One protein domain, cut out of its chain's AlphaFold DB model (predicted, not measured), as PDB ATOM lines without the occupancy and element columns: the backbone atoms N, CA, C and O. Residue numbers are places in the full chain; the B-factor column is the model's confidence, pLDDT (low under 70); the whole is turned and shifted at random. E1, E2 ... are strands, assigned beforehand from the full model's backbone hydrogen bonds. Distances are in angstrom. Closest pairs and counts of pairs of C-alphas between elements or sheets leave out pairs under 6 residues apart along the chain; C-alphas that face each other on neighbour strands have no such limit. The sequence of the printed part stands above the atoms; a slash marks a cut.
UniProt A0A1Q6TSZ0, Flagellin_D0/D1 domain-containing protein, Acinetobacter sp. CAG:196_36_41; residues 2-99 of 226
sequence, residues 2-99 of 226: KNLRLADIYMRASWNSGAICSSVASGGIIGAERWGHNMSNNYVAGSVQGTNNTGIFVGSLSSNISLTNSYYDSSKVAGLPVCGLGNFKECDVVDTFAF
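AT A GLANCE: This is residues 2 to 99 of the 226 residues of the protein "Flagellin_D0/D1 domain-containing protein" of Acinetobacter sp. CAG:196_36_41 (UniProt A0A1Q6TSZ0). With little regular structure, the chain is wound in stacked turns, a short solenoid joined by parallel pairings between turns, with residues 2 to 6 reaching away from the stack. The printed part has 98 residues, no named helix and four strands, E1 to E4 in chain order, holding 15 residues: all strand. E1 and E2 form one parallel sheet, E3 and E4 another. The whole is compact, radius of gyration of the C-alphas 12.7 A, and spans 43 by 25 by 21 A.

HOW THE PARTS SIT: Residues 11 to 12 pair parallel with residues 39 to 40, which pair parallel with residues 67 to 68. E1, residues 30 to 33, and E2, residues 58 to 61, are parallel at 13 degrees; N 60 and O 31 are 2.9 A apart. E3, residues 65 to 68, and E4, residues 91 to 93, are parallel at 12 degrees; N 67 and O 92 are 3.0 A apart. E2 and E3 are apart.

IN THESE COORDINATES: E1 begins at C-alpha 30 (-1.733, 27.592, -30.096) and measures 6.7 A; E2 measures 7.3 A, E3 9.7 A. E4, 5.8 A, ends at C-alpha 93 (6.968, 16.078, -34.559).

THE WHOLE: The printed part has no cut. Links E1 to E2 and E3 to E4 are long. Residues 2 to 9 and 85 to 99 have pLDDT under 70.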
ATOM      1  N   LYS A   2      11.012  45.714 -46.773       47.28
ATOM      2  CA  LYS A   2      11.127  44.282 -47.088       47.28
ATOM      3  C   LYS A   2       9.763  43.648 -46.815       47.28
ATOM      4  O   LYS A   2       9.300  43.688 -45.681       47.28
ATOM      5  N   ASN A   3       9.124  43.125 -47.855       47.56
ATOM      6  CA  ASN A   3       7.914  42.326 -47.722       47.56
ATOM      7  C   ASN A   3       8.279  41.064 -46.935       47.56
ATOM      8  O   ASN A   3       8.921  40.172 -47.487       47.56
ATOM      9  N   LEU A   4       7.902  41.016 -45.657       50.91
ATOM     10  CA  LEU A   4       7.830  39.767 -44.907       50.91
ATOM     11  C   LEU A   4       6.854  38.871 -45.670       50.91
ATOM     12  O   LEU A   4       5.659  39.160 -45.750       50.91
ATOM     13  N   ARG A   5       7.378  37.835 -46.325       55.62
ATOM     14  CA  ARG A   5       6.535  36.783 -46.887       55.62
ATOM     15  C   ARG A   5       5.941  36.041 -45.690       55.62
ATOM     16  O   ARG A   5       6.646  35.810 -44.715       55.62
ATOM     17  N   LEU A   6       4.671  35.649 -45.761       52.75
ATOM     18  CA  LEU A   6       3.994  34.880 -44.700       52.75
ATOM     19  C   LEU A   6       4.769  33.617 -44.253       52.75
ATOM     20  O   LEU A   6       4.553  33.133 -43.153       52.75
ATOM     21  N   ALA A   7       5.716  33.134 -45.067       52.44
ATOM     22  CA  ALA A   7       6.623  32.029 -44.756       52.44
ATOM     23  C   ALA A   7       7.707  32.328 -43.688       52.44
ATOM     24  O   ALA A   7       8.388  31.401 -43.259       52.44
ATOM     25  N   ASP A   8       7.877  33.583 -43.254       55.72
ATOM     26  CA  ASP A   8       8.894  33.974 -42.258       55.72
ATOM     27  C   ASP A   8       8.331  34.151 -40.832       55.72
ATOM     28  O   ASP A   8       9.044  34.597 -39.930       55.72
ATOM     29  N   ILE A   9       7.057  33.819 -40.599       67.50
ATOM     30  CA  ILE A   9       6.428  33.927 -39.276       67.50
ATOM     31  C   ILE A   9       6.585  32.590 -38.541       67.50
ATOM     32  O   ILE A   9       5.940  31.601 -38.882       67.50
ATOM     33  N   TYR A  10       7.445  32.579 -37.520       74.75
ATOM     34  CA  TYR A  10       7.722  31.418 -36.670       74.75
ATOM     35  C   TYR A  10       7.345  31.714 -35.221       74.75
ATOM     36  O   TYR A  10       7.698  32.773 -34.699       74.75
ATOM     37  N   MET A  11       6.718  30.753 -34.543       81.31
ATOM     38  CA  MET A  11       6.646  30.779 -33.079       81.31
ATOM     39  C   MET A  11       7.874  30.082 -32.505       81.31
ATOM     40  O   MET A  11       8.127  28.907 -32.795       81.31
ATOM     41  N   ARG A  12       8.668  30.817 -31.723       85.50
ATOM     42  CA  ARG A  12       9.902  30.305 -31.130       85.50
ATOM     43  C   ARG A  12       9.996  30.646 -29.654       85.50
ATOM     44  O   ARG A  12       9.633  31.755 -29.281       85.50
ATOM     45  N   ALA A  13      10.562  29.733 -28.865       86.88
ATOM     46  CA  ALA A  13      10.855  29.965 -27.448       86.88
ATOM     47  C   ALA A  13       9.618  30.332 -26.604       86.88
ATOM     48  O   ALA A  13       9.728  31.068 -25.623       86.88
ATOM     49  N   SER A  14       8.434  29.837 -26.979       88.69
ATOM     50  CA  SER A  14       7.204  30.056 -26.217       88.69
ATOM     51  C   SER A  14       7.082  29.040 -25.086       88.69
ATOM     52  O   SER A  14       7.316  27.849 -25.288       88.69
ATOM     53  N   TRP A  15       6.663  29.500 -23.907       89.38
ATOM     54  CA  TRP A  15       6.522  28.669 -22.715       89.38
ATOM     55  C   TRP A  15       5.101  28.732 -22.164       89.38
ATOM     56  O   TRP A  15       4.551  29.815 -21.959       89.38
ATOM     57  N   ASN A  16       4.532  27.572 -21.856       89.94
ATOM     58  CA  ASN A  16       3.302  27.434 -21.097       89.94
ATOM     59  C   ASN A  16       3.579  26.666 -19.799       89.94
ATOM     60  O   ASN A  16       4.058  25.539 -19.837       89.94
ATOM     61  N   SER A  17       3.237  27.255 -18.654       91.25
ATOM     62  CA  SER A  17       3.283  26.594 -17.340       91.25
ATOM     63  C   SER A  17       1.914  26.497 -16.654       91.25
ATOM     64  O   SER A  17       1.835  26.087 -15.499       91.25
ATOM     65  N   GLY A  18       0.846  26.938 -17.319       90.44
ATOM     66  CA  GLY A  18      -0.494  27.085 -16.751       90.44
ATOM     67  C   GLY A  18      -1.489  26.064 -17.299       90.44
ATOM     68  O   GLY A  18      -1.230  25.369 -18.272       90.44
ATOM     69  N   ALA A  19      -2.666  25.977 -16.686       92.31
ATOM     70  CA  ALA A  19      -3.724  25.120 -17.209       92.31
ATOM     71  C   ALA A  19      -4.447  25.798 -18.387       92.31
ATOM     72  O   ALA A  19      -4.964  26.906 -18.239       92.31
ATOM     73  N   ILE A  20      -4.518  25.123 -19.535       91.81
ATOM     74  CA  ILE A  20      -5.368  25.502 -20.666       91.81
ATOM     75  C   ILE A  20      -6.533  24.527 -20.747       91.81
ATOM     76  O   ILE A  20      -6.349  23.347 -21.039       91.81
ATOM     77  N   CYS A  21      -7.741  25.046 -20.540       89.50
ATOM     78  CA  CYS A  21      -8.977  24.286 -20.646       89.50
ATOM     79  C   CYS A  21      -9.939  25.008 -21.593       89.50
ATOM     80  O   CYS A  21     -10.336  26.144 -21.336       89.50
ATOM     81  N   SER A  22     -10.323  24.350 -22.683       88.88
ATOM     82  CA  SER A  22     -11.327  24.833 -23.637       88.88
ATOM     83  C   SER A  22     -12.163  23.658 -24.147       88.88
ATOM     84  O   SER A  22     -11.732  22.508 -24.121       88.88
ATOM     85  N   SER A  23     -13.388  23.928 -24.596       86.44
ATOM     86  CA  SER A  23     -14.272  22.912 -25.182       86.44
ATOM     87  C   SER A  23     -13.912  22.570 -26.635       86.44
ATOM     88  O   SER A  23     -14.279  21.499 -27.122       86.44
ATOM     89  N   VAL A  24     -13.182  23.453 -27.326       85.88
ATOM     90  CA  VAL A  24     -12.750  23.286 -28.723       85.88
ATOM     91  C   VAL A  24     -11.357  23.882 -28.916       85.88
ATOM     92  O   VAL A  24     -11.082  24.965 -28.393       85.88
ATOM     93  N   ALA A  25     -10.525  23.217 -29.725       88.19
ATOM     94  CA  ALA A  25      -9.229  23.732 -30.172       88.19
ATOM     95  C   ALA A  25      -8.301  24.084 -28.993       88.19
ATOM     96  O   ALA A  25      -7.739  25.176 -28.926       88.19
ATOM     97  N   SER A  26      -8.177  23.163 -28.036       91.44
ATOM     98  CA  SER A  26      -7.292  23.315 -26.877       91.44
ATOM     99  C   SER A  26      -5.862  22.950 -27.259       91.44
ATOM    100  O   SER A  26      -5.586  21.781 -27.516       91.44
ATOM    101  N   GLY A  27      -4.954  23.928 -27.273       91.44
ATOM    102  CA  GLY A  27      -3.523  23.698 -27.472       91.44
ATOM    103  C   GLY A  27      -2.675  24.446 -26.456       91.44
ATOM    104  O   GLY A  27      -3.018  25.564 -26.074       91.44
ATOM    105  N   GLY A  28      -1.574  23.833 -26.017       90.88
ATOM    106  CA  GLY A  28      -0.674  24.390 -25.003       90.88
ATOM    107  C   GLY A  28      -0.025  25.712 -25.410       90.88
ATOM    108  O   GLY A  28       0.203  26.568 -24.560       90.88
ATOM    109  N   ILE A  29       0.237  25.904 -26.703       91.06
ATOM    110  CA  ILE A  29       0.821  27.138 -27.245       91.06
ATOM    111  C   ILE A  29      -0.156  27.828 -28.201       91.06
ATOM    112  O   ILE A  29      -0.335  29.041 -28.125       91.06
ATOM    113  N   ILE A  30      -0.803  27.066 -29.091       90.31
ATOM    114  CA  ILE A  30      -1.733  27.592 -30.096       90.31
ATOM    115  C   ILE A  30      -3.054  26.830 -30.033       90.31
ATOM    116  O   ILE A  30      -3.082  25.612 -30.158       90.31
ATOM    117  N   GLY A  31      -4.179  27.537 -29.937       89.81
ATOM    118  CA  GLY A  31      -5.492  26.891 -30.010       89.81
ATOM    119  C   GLY A  31      -5.794  26.311 -31.399       89.81
ATOM    120  O   GLY A  31      -5.984  25.107 -31.556       89.81
ATOM    121  N   ALA A  32      -5.795  27.152 -32.437       88.56
ATOM    122  CA  ALA A  32      -6.049  26.737 -33.818       88.56
ATOM    123  C   ALA A  32      -5.056  27.380 -34.793       88.56
ATOM    124  O   ALA A  32      -4.996  28.604 -34.894       88.56
ATOM    125  N   GLU A  33      -4.339  26.555 -35.552       86.50
ATOM    126  CA  GLU A  33      -3.353  26.990 -36.537       86.50
ATOM    127  C   GLU A  33      -3.898  26.826 -37.963       86.50
ATOM    128  O   GLU A  33      -4.289  25.734 -38.398       86.50
ATOM    129  N   ARG A  34      -3.975  27.947 -38.692       84.69
ATOM    130  CA  ARG A  34      -4.649  28.033 -40.001       84.69
ATOM    131  C   ARG A  34      -3.709  28.273 -41.169       84.69
ATOM    132  O   ARG A  34      -4.042  27.892 -42.289       84.69
ATOM    133  N   TRP A  35      -2.566  28.894 -40.924       82.12
ATOM    134  CA  TRP A  35      -1.732  29.483 -41.968       82.12
ATOM    135  C   TRP A  35      -0.401  28.757 -42.162       82.12
ATOM    136  O   TRP A  35       0.342  29.109 -43.073       82.12
ATOM    137  N   GLY A  36      -0.140  27.708 -41.379       82.06
ATOM    138  CA  GLY A  36       1.023  26.844 -41.566       82.06
ATOM    139  C   GLY A  36       2.281  27.407 -40.913       82.06
ATOM    140  O   GLY A  36       3.375  27.245 -41.447       82.06
ATOM    141  N   HIS A  37       2.139  28.110 -39.789       84.69
ATOM    142  CA  HIS A  37       3.289  28.634 -39.061       84.69
ATOM    143  C   HIS A  37       4.067  27.505 -38.381       84.69
ATOM    144  O   HIS A  37       3.539  26.796 -37.523       84.69
ATOM    145  N   ASN A  38       5.345  27.367 -38.733       85.50
ATOM    146  CA  ASN A  38       6.237  26.410 -38.088       85.50
ATOM    147  C   ASN A  38       6.631  26.881 -36.684       85.50
ATOM    148  O   ASN A  38       6.765  28.080 -36.403       85.50
ATOM    149  N   MET A  39       6.860  25.912 -35.808       85.88
ATOM    150  CA  MET A  39       7.100  26.131 -34.390       85.88
ATOM    151  C   MET A  39       8.438  25.513 -33.989       85.88
ATOM    152  O   MET A  39       8.752  24.403 -34.406       85.88
ATOM    153  N   SER A  40       9.233  26.213 -33.172       86.94
ATOM    154  CA  SER A  40      10.481  25.641 -32.642       86.94
ATOM    155  C   SER A  40      10.802  26.054 -31.207       86.94
ATOM    156  O   SER A  40      10.448  27.161 -30.816       86.94
ATOM    157  N   ASN A  41      11.530  25.242 -30.439       85.12
ATOM    158  CA  ASN A  41      12.009  25.601 -29.092       85.12
ATOM    159  C   ASN A  41      10.884  25.932 -28.095       85.12
ATOM    160  O   ASN A  41      11.072  26.794 -27.242       85.12
ATOM    161  N   ASN A  42       9.699  25.331 -28.215       86.50
ATOM    162  CA  ASN A  42       8.571  25.646 -27.328       86.50
ATOM    163  C   ASN A  42       8.472  24.652 -26.170       86.50
ATOM    164  O   ASN A  42       8.873  23.503 -26.319       86.50
ATOM    165  N   TYR A  43       7.901  25.073 -25.041       87.12
ATOM    166  CA  TYR A  43       7.778  24.247 -23.840       87.12
ATOM    167  C   TYR A  43       6.353  24.269 -23.272       87.12
ATOM    168  O   TYR A  43       5.806  25.345 -23.019       87.12
ATOM    169  N   VAL A  44       5.755  23.099 -23.036       88.50
ATOM    170  CA  VAL A  44       4.426  22.943 -22.412       88.50
ATOM    171  C   VAL A  44       4.554  22.153 -21.106       88.50
ATOM    172  O   VAL A  44       4.515  20.928 -21.093       88.50
ATOM    173  N   ALA A  45       4.703  22.870 -19.994       85.75
ATOM    174  CA  ALA A  45       4.751  22.329 -18.629       85.75
ATOM    175  C   ALA A  45       3.366  22.250 -17.960       85.75
ATOM    176  O   ALA A  45       3.193  21.612 -16.924       85.75
ATOM    177  N   GLY A  46       2.394  22.996 -18.487       83.56
ATOM    178  CA  GLY A  46       1.045  23.096 -17.944       83.56
ATOM    179  C   GLY A  46       0.099  22.000 -18.442       83.56
ATOM    180  O   GLY A  46       0.376  21.318 -19.426       83.56
ATOM    181  N   SER A  47      -1.046  21.828 -17.775       90.25
ATOM    182  CA  SER A  47      -2.066  20.873 -18.226       90.25
ATOM    183  C   SER A  47      -2.857  21.430 -19.405       90.25
ATOM    184  O   SER A  47      -3.350  22.555 -19.337       90.25
ATOM    185  N   VAL A  48      -3.073  20.619 -20.436       90.25
ATOM    186  CA  VAL A  48      -3.968  20.944 -21.553       90.25
ATOM    187  C   VAL A  48      -5.167  20.014 -21.483       90.25
ATOM    188  O   VAL A  48      -5.007  18.808 -21.328       90.25
ATOM    189  N   GLN A  49      -6.374  20.566 -21.550       89.94
ATOM    190  CA  GLN A  49      -7.613  19.800 -21.484       89.94
ATOM    191  C   GLN A  49      -8.622  20.322 -22.507       89.94
ATOM    192  O   GLN A  49      -8.798  21.530 -22.700       89.94
ATOM    193  N   GLY A  50      -9.320  19.401 -23.161       86.56
ATOM    194  CA  GLY A  50     -10.416  19.744 -24.052       86.56
ATOM    195  C   GLY A  50     -11.069  18.528 -24.678       86.56
ATOM    196  O   GLY A  50     -10.470  17.455 -24.754       86.56
ATOM    197  N   THR A  51     -12.302  18.712 -25.136       83.44
ATOM    198  CA  THR A  51     -13.157  17.634 -25.647       83.44
ATOM    199  C   THR A  51     -13.080  17.436 -27.157       83.44
ATOM    200  O   THR A  51     -13.425  16.361 -27.635       83.44
ATOM    201  N   ASN A  52     -12.667  18.451 -27.922       85.00
ATOM    202  CA  ASN A  52     -12.628  18.385 -29.380       85.00
ATOM    203  C   ASN A  52     -11.432  19.164 -29.936       85.00
ATOM    204  O   ASN A  52     -11.202  20.307 -29.533       85.00
ATOM    205  N   ASN A  53     -10.706  18.560 -30.880       87.62
ATOM    206  CA  ASN A  53      -9.460  19.087 -31.442       87.62
ATOM    207  C   ASN A  53      -8.516  19.571 -30.326       87.62
ATOM    208  O   ASN A  53      -8.250  20.762 -30.178       87.62
ATOM    209  N   THR A  54      -8.086  18.639 -29.478       88.44
ATOM    210  CA  THR A  54      -7.179  18.913 -28.359       88.44
ATOM    211  C   THR A  54      -5.808  18.362 -28.690       88.44
ATOM    212  O   THR A  54      -5.709  17.194 -29.069       88.44
ATOM    213  N   GLY A  55      -4.767  19.168 -28.518       88.25
ATOM    214  CA  GLY A  55      -3.393  18.714 -28.657       88.25
ATOM    215  C   GLY A  55      -2.444  19.394 -27.685       88.25
ATOM    216  O   GLY A  55      -2.767  20.416 -27.089       88.25
ATOM    217  N   ILE A  56      -1.266  18.810 -27.509       88.69
ATOM    218  CA  ILE A  56      -0.281  19.266 -26.526       88.69
ATOM    219  C   ILE A  56       0.219  20.671 -26.860       88.69
ATOM    220  O   ILE A  56       0.166  21.556 -26.012       88.69
ATOM    221  N   PHE A  57       0.658  20.912 -28.095       88.88
ATOM    222  CA  PHE A  57       1.135  22.230 -28.527       88.88
ATOM    223  C   PHE A  57       0.074  22.990 -29.309       88.88
ATOM    224  O   PHE A  57      -0.131  24.181 -29.063       88.88
ATOM    225  N   VAL A  58      -0.597  22.295 -30.231       89.75
ATOM    226  CA  VAL A  58      -1.602  22.878 -31.121       89.75
ATOM    227  C   VAL A  58      -2.915  22.121 -30.992       89.75
ATOM    228  O   VAL A  58      -2.935  20.903 -31.129       89.75
ATOM    229  N   GLY A  59      -4.019  22.827 -30.755       90.25
ATOM    230  CA  GLY A  59      -5.336  22.198 -30.630       90.25
ATOM    231  C   GLY A  59      -5.897  21.719 -31.967       90.25
ATOM    232  O   GLY A  59      -6.251  20.558 -32.122       90.25
ATOM    233  N   SER A  60      -5.957  22.589 -32.973       88.88
ATOM    234  CA  SER A  60      -6.494  22.241 -34.294       88.88
ATOM    235  C   SER A  60      -5.595  22.706 -35.431       88.88
ATOM    236  O   SER A  60      -5.059  23.811 -35.384       88.88
ATOM    237  N   LEU A  61      -5.495  21.885 -36.481       86.81
ATOM    238  CA  LEU A  61      -4.700  22.158 -37.676       86.81
ATOM    239  C   LEU A  61      -5.557  22.265 -38.938       86.81
ATOM    240  O   LEU A  61      -6.360  21.381 -39.241       86.81
ATOM    241  N   SER A  62      -5.344  23.332 -39.712       85.31
ATOM    242  CA  SER A  62      -5.868  23.466 -41.086       85.31
ATOM    243  C   SER A  62      -4.776  23.473 -42.163       85.31
ATOM    244  O   SER A  62      -5.096  23.387 -43.346       85.31
ATOM    245  N   SER A  63      -3.508  23.540 -41.758       81.19
ATOM    246  CA  SER A  63      -2.324  23.501 -42.621       81.19
ATOM    247  C   SER A  63      -1.263  22.599 -41.987       81.19
ATOM    248  O   SER A  63      -1.285  22.403 -40.772       81.19
ATOM    249  N   ASN A  64      -0.351  22.053 -42.794       83.62
ATOM    250  CA  ASN A  64       0.793  21.298 -42.275       83.62
ATOM    251  C   ASN A  64       1.726  22.249 -41.522       83.62
ATOM    252  O   ASN A  64       1.976  23.361 -41.994       83.62
ATOM    253  N   ILE A  65       2.244  21.792 -40.387       81.56
ATOM    254  CA  ILE A  65       3.247  22.510 -39.605       81.56
ATOM    255  C   ILE A  65       4.352  21.550 -39.181       81.56
ATOM    256  O   ILE A  65       4.105  20.365 -38.951       81.56
ATOM    257  N   SER A  66       5.556  22.084 -39.033       82.69
ATOM    258  CA  SER A  66       6.680  21.389 -38.414       82.69
ATOM    259  C   SER A  66       6.879  21.911 -36.994       82.69
ATOM    260  O   SER A  66       6.981  23.128 -36.788       82.69
ATOM    261  N   LEU A  67       6.951  20.991 -36.030       81.81
ATOM    262  CA  LEU A  67       7.380  21.266 -34.662       81.81
ATOM    263  C   LEU A  67       8.792  20.724 -34.488       81.81
ATOM    264  O   LEU A  67       9.011  19.516 -34.531       81.81
ATOM    265  N   THR A  68       9.749  21.618 -34.264       80.12
ATOM    266  CA  THR A  68      11.145  21.236 -34.033       80.12
ATOM    267  C   THR A  68      11.582  21.597 -32.621       80.12
ATOM    268  O   THR A  68      11.220  22.650 -32.095       80.12
ATOM    269  N   ASN A  69      12.358  20.724 -31.979       76.25
ATOM    270  CA  ASN A  69      12.969  20.991 -30.673       76.25
ATOM    271  C   ASN A  69      11.971  21.534 -29.625       76.25
ATOM    272  O   ASN A  69      12.229  22.543 -28.975       76.25
ATOM    273  N   SER A  70      10.766  20.966 -29.554       81.19
ATOM    274  CA  SER A  70       9.704  21.440 -28.658       81.19
ATOM    275  C   SER A  70       9.353  20.347 -27.648       81.19
ATOM    276  O   SER A  70       9.251  19.182 -28.005       81.19
ATOM    277  N   TYR A  71       9.170  20.726 -26.386       79.75
ATOM    278  CA  TYR A  71       9.120  19.815 -25.241       79.75
ATOM    279  C   TYR A  71       7.814  19.965 -24.455       79.75
ATOM    280  O   TYR A  71       7.222  21.046 -24.416       79.75
ATOM    281  N   TYR A  72       7.360  18.897 -23.805       79.69
ATOM    282  CA  TYR A  72       6.183  18.934 -22.942       79.69
ATOM    283  C   TYR A  72       6.316  17.975 -21.755       79.69
ATOM    284  O   TYR A  72       7.021  16.971 -21.837       79.69
ATOM    285  N   ASP A  73       5.613  18.269 -20.662       79.12
ATOM    286  CA  ASP A  73       5.537  17.401 -19.483       79.12
ATOM    287  C   ASP A  73       4.428  16.348 -19.657       79.12
ATOM    288  O   ASP A  73       3.237  16.631 -19.492       79.12
ATOM    289  N   SER A  74       4.813  15.106 -19.970       73.94
ATOM    290  CA  SER A  74       3.877  14.000 -20.212       73.94
ATOM    291  C   SER A  74       2.981  13.672 -19.012       73.94
ATOM    292  O   SER A  74       1.905  13.111 -19.208       73.94
ATOM    293  N   SER A  75       3.362  14.051 -17.785       73.31
ATOM    294  CA  SER A  75       2.527  13.856 -16.591       73.31
ATOM    295  C   SER A  75       1.299  14.778 -16.557       73.31
ATOM    296  O   SER A  75       0.329  14.496 -15.852       73.31
ATOM    297  N   LYS A  76       1.319  15.881 -17.321       80.12
ATOM    298  CA  LYS A  76       0.268  16.915 -17.335       80.12
ATOM    299  C   LYS A  76      -0.635  16.877 -18.563       80.12
ATOM    300  O   LYS A  76      -1.725  17.448 -18.524       80.12
ATOM    301  N   VAL A  77      -0.201  16.214 -19.633       77.38
ATOM    302  CA  VAL A  77      -0.909  16.138 -20.927       77.38
ATOM    303  C   VAL A  77      -1.063  14.700 -21.442       77.38
ATOM    304  O   VAL A  77      -1.194  14.469 -22.644       77.38
ATOM    305  N   ALA A  78      -1.028  13.720 -20.535       71.94
ATOM    306  CA  ALA A  78      -1.088  12.298 -20.861       71.94
ATOM    307  C   ALA A  78      -2.280  11.947 -21.774       71.94
ATOM    308  O   ALA A  78      -3.420  12.329 -21.512       71.94
ATOM    309  N   GLY A  79      -2.007  11.190 -22.841       72.94
ATOM    310  CA  GLY A  79      -3.028  10.689 -23.770       72.94
ATOM    311  C   GLY A  79      -3.523  11.694 -24.814       72.94
ATOM    312  O   GLY A  79      -4.368  11.337 -25.633       72.94
ATOM    313  N   LEU A  80      -3.002  12.925 -24.827       79.75
ATOM    314  CA  LEU A  80      -3.287  13.891 -25.884       79.75
ATOM    315  C   LEU A  80      -2.313  13.736 -27.059       79.75
ATOM    316  O   LEU A  80      -1.129  13.476 -26.846       79.75
ATOM    317  N   PRO A  81      -2.767  13.930 -28.308       83.06
ATOM    318  CA  PRO A  81      -1.859  14.000 -29.444       83.06
ATOM    319  C   PRO A  81      -1.047  15.303 -29.393       83.06
ATOM    320  O   PRO A  81      -1.523  16.326 -28.910       83.06
ATOM    321  N   VAL A  82       0.171  15.307 -29.940       83.31
ATOM    322  CA  VAL A  82       1.043  16.503 -29.972       83.31
ATOM    323  C   VAL A  82       0.342  17.698 -30.625       83.31
ATOM    324  O   VAL A  82       0.396  18.829 -30.134       83.31
ATOM    325  N   CYS A  83      -0.382  17.403 -31.698       85.38
ATOM    326  CA  CYS A  83      -1.289  18.303 -32.376       85.38
ATOM    327  C   CYS A  83      -2.668  17.634 -32.451       85.38
ATOM    328  O   CYS A  83      -2.770  16.474 -32.848       85.38
ATOM    329  N   GLY A  84      -3.728  18.338 -32.060       80.69
ATOM    330  CA  GLY A  84      -5.076  17.781 -32.075       80.69
ATOM    331  C   GLY A  84      -5.618  17.599 -33.489       80.69
ATOM    332  O   GLY A  84      -5.187  18.248 -34.445       80.69
ATOM    333  N   LEU A  85      -6.563  16.664 -33.616       69.75
ATOM    334  CA  LEU A  85      -7.134  16.248 -34.896       69.75
ATOM    335  C   LEU A  85      -7.668  17.453 -35.689       69.75
ATOM    336  O   LEU A  85      -8.557  18.182 -35.257       69.75
ATOM    337  N   GLY A  86      -7.096  17.648 -36.875       61.38
ATOM    338  CA  GLY A  86      -7.625  18.469 -37.961       61.38
ATOM    339  C   GLY A  86      -7.951  17.600 -39.181       61.38
ATOM    340  O   GLY A  86      -7.918  16.375 -39.099       61.38
ATOM    341  N   ASN A  87      -8.242  18.216 -40.331       52.66
ATOM    342  CA  ASN A  87      -8.621  17.540 -41.588       52.66
ATOM    343  C   ASN A  87      -7.485  16.685 -42.215       52.66
ATOM    344  O   ASN A  87      -6.973  17.040 -43.279       52.66
ATOM    345  N   PHE A  88      -7.081  15.576 -41.584       49.81
ATOM    346  CA  PHE A  88      -5.998  14.681 -42.034       49.81
ATOM    347  C   PHE A  88      -4.692  15.428 -42.373       49.81
ATOM    348  O   PHE A  88      -4.128  15.253 -43.456       49.81
ATOM    349  N   LYS A  89      -4.240  16.327 -41.487       61.75
ATOM    350  CA  LYS A  89      -2.998  17.099 -41.662       61.75
ATOM    351  C   LYS A  89      -1.967  16.710 -40.620       61.75
ATOM    352  O   LYS A  89      -2.306  16.494 -39.460       61.75
ATOM    353  N   GLU A  90      -0.733  16.595 -41.085       65.44
ATOM    354  CA  GLU A  90       0.378  16.035 -40.334       65.44
ATOM    355  C   GLU A  90       1.134  17.154 -39.616       65.44
ATOM    356  O   GLU A  90       1.427  18.211 -40.182       65.44
ATOM    357  N   CYS A  91       1.375  16.912 -38.336       68.62
ATOM    358  CA  CYS A  91       2.253  17.679 -37.478       68.62
ATOM    359  C   CYS A  91       3.538  16.862 -37.448       68.62
ATOM    360  O   CYS A  91       3.538  15.767 -36.891       68.62
ATOM    361  N   ASP A  92       4.571  17.328 -38.146       67.44
ATOM    362  CA  ASP A  92       5.862  16.640 -38.162       67.44
ATOM    363  C   ASP A  92       6.550  16.931 -36.830       67.44
ATOM    364  O   ASP A  92       7.008  18.054 -36.585       67.44
ATOM    365  N   VAL A  93       6.475  15.955 -35.924       61.97
ATOM    366  CA  VAL A  93       6.968  16.078 -34.559       61.97
ATOM    367  C   VAL A  93       8.337  15.444 -34.476       61.97
ATOM    368  O   VAL A  93       8.478  14.224 -34.385       61.97
ATOM    369  N   VAL A  94       9.349  16.297 -34.453       52.81
ATOM    370  CA  VAL A  94      10.710  15.875 -34.159       52.81
ATOM    371  C   VAL A  94      10.889  15.976 -32.644       52.81
ATOM    372  O   VAL A  94      11.015  17.078 -32.110       52.81
ATOM    373  N   ASP A  95      10.851  14.809 -31.991       50.50
ATOM    374  CA  ASP A  95      11.037  14.535 -30.556       50.50
ATOM    375  C   ASP A  95       9.815  14.713 -29.635       50.50
ATOM    376  O   ASP A  95       9.326  15.801 -29.346       50.50
ATOM    377  N   THR A  96       9.311  13.590 -29.126       46.66
ATOM    378  CA  THR A  96       8.196  13.491 -28.176       46.66
ATOM    379  C   THR A  96       8.415  12.204 -27.392       46.66
ATOM    380  O   THR A  96       8.129  11.115 -27.883       46.66
ATOM    381  N   PHE A  97       8.986  12.321 -26.195       53.75
ATOM    382  CA  PHE A  97       9.356  11.183 -25.356       53.75
ATOM    383  C   PHE A  97       8.363  11.060 -24.197       53.75
ATOM    384  O   PHE A  97       8.291  11.935 -23.340       53.75
ATOM    385  N   ALA A  98       7.584   9.978 -24.177       50.78
ATOM    386  CA  ALA A  98       6.830   9.568 -22.998       50.78
ATOM    387  C   ALA A  98       7.683   8.560 -22.219       50.78
ATOM    388  O   ALA A  98       8.068   7.525 -22.764       50.78
ATOM    389  N   PHE A  99       8.005   8.871 -20.964       61.03
ATOM    390  CA  PHE A  99       8.788   7.974 -20.116       61.03
ATOM    391  C   PHE A  99       7.971   6.727 -19.759       61.03
ATOM    392  O   PHE A  99       6.801   6.824 -19.382       61.03
TER     393      PHE A  99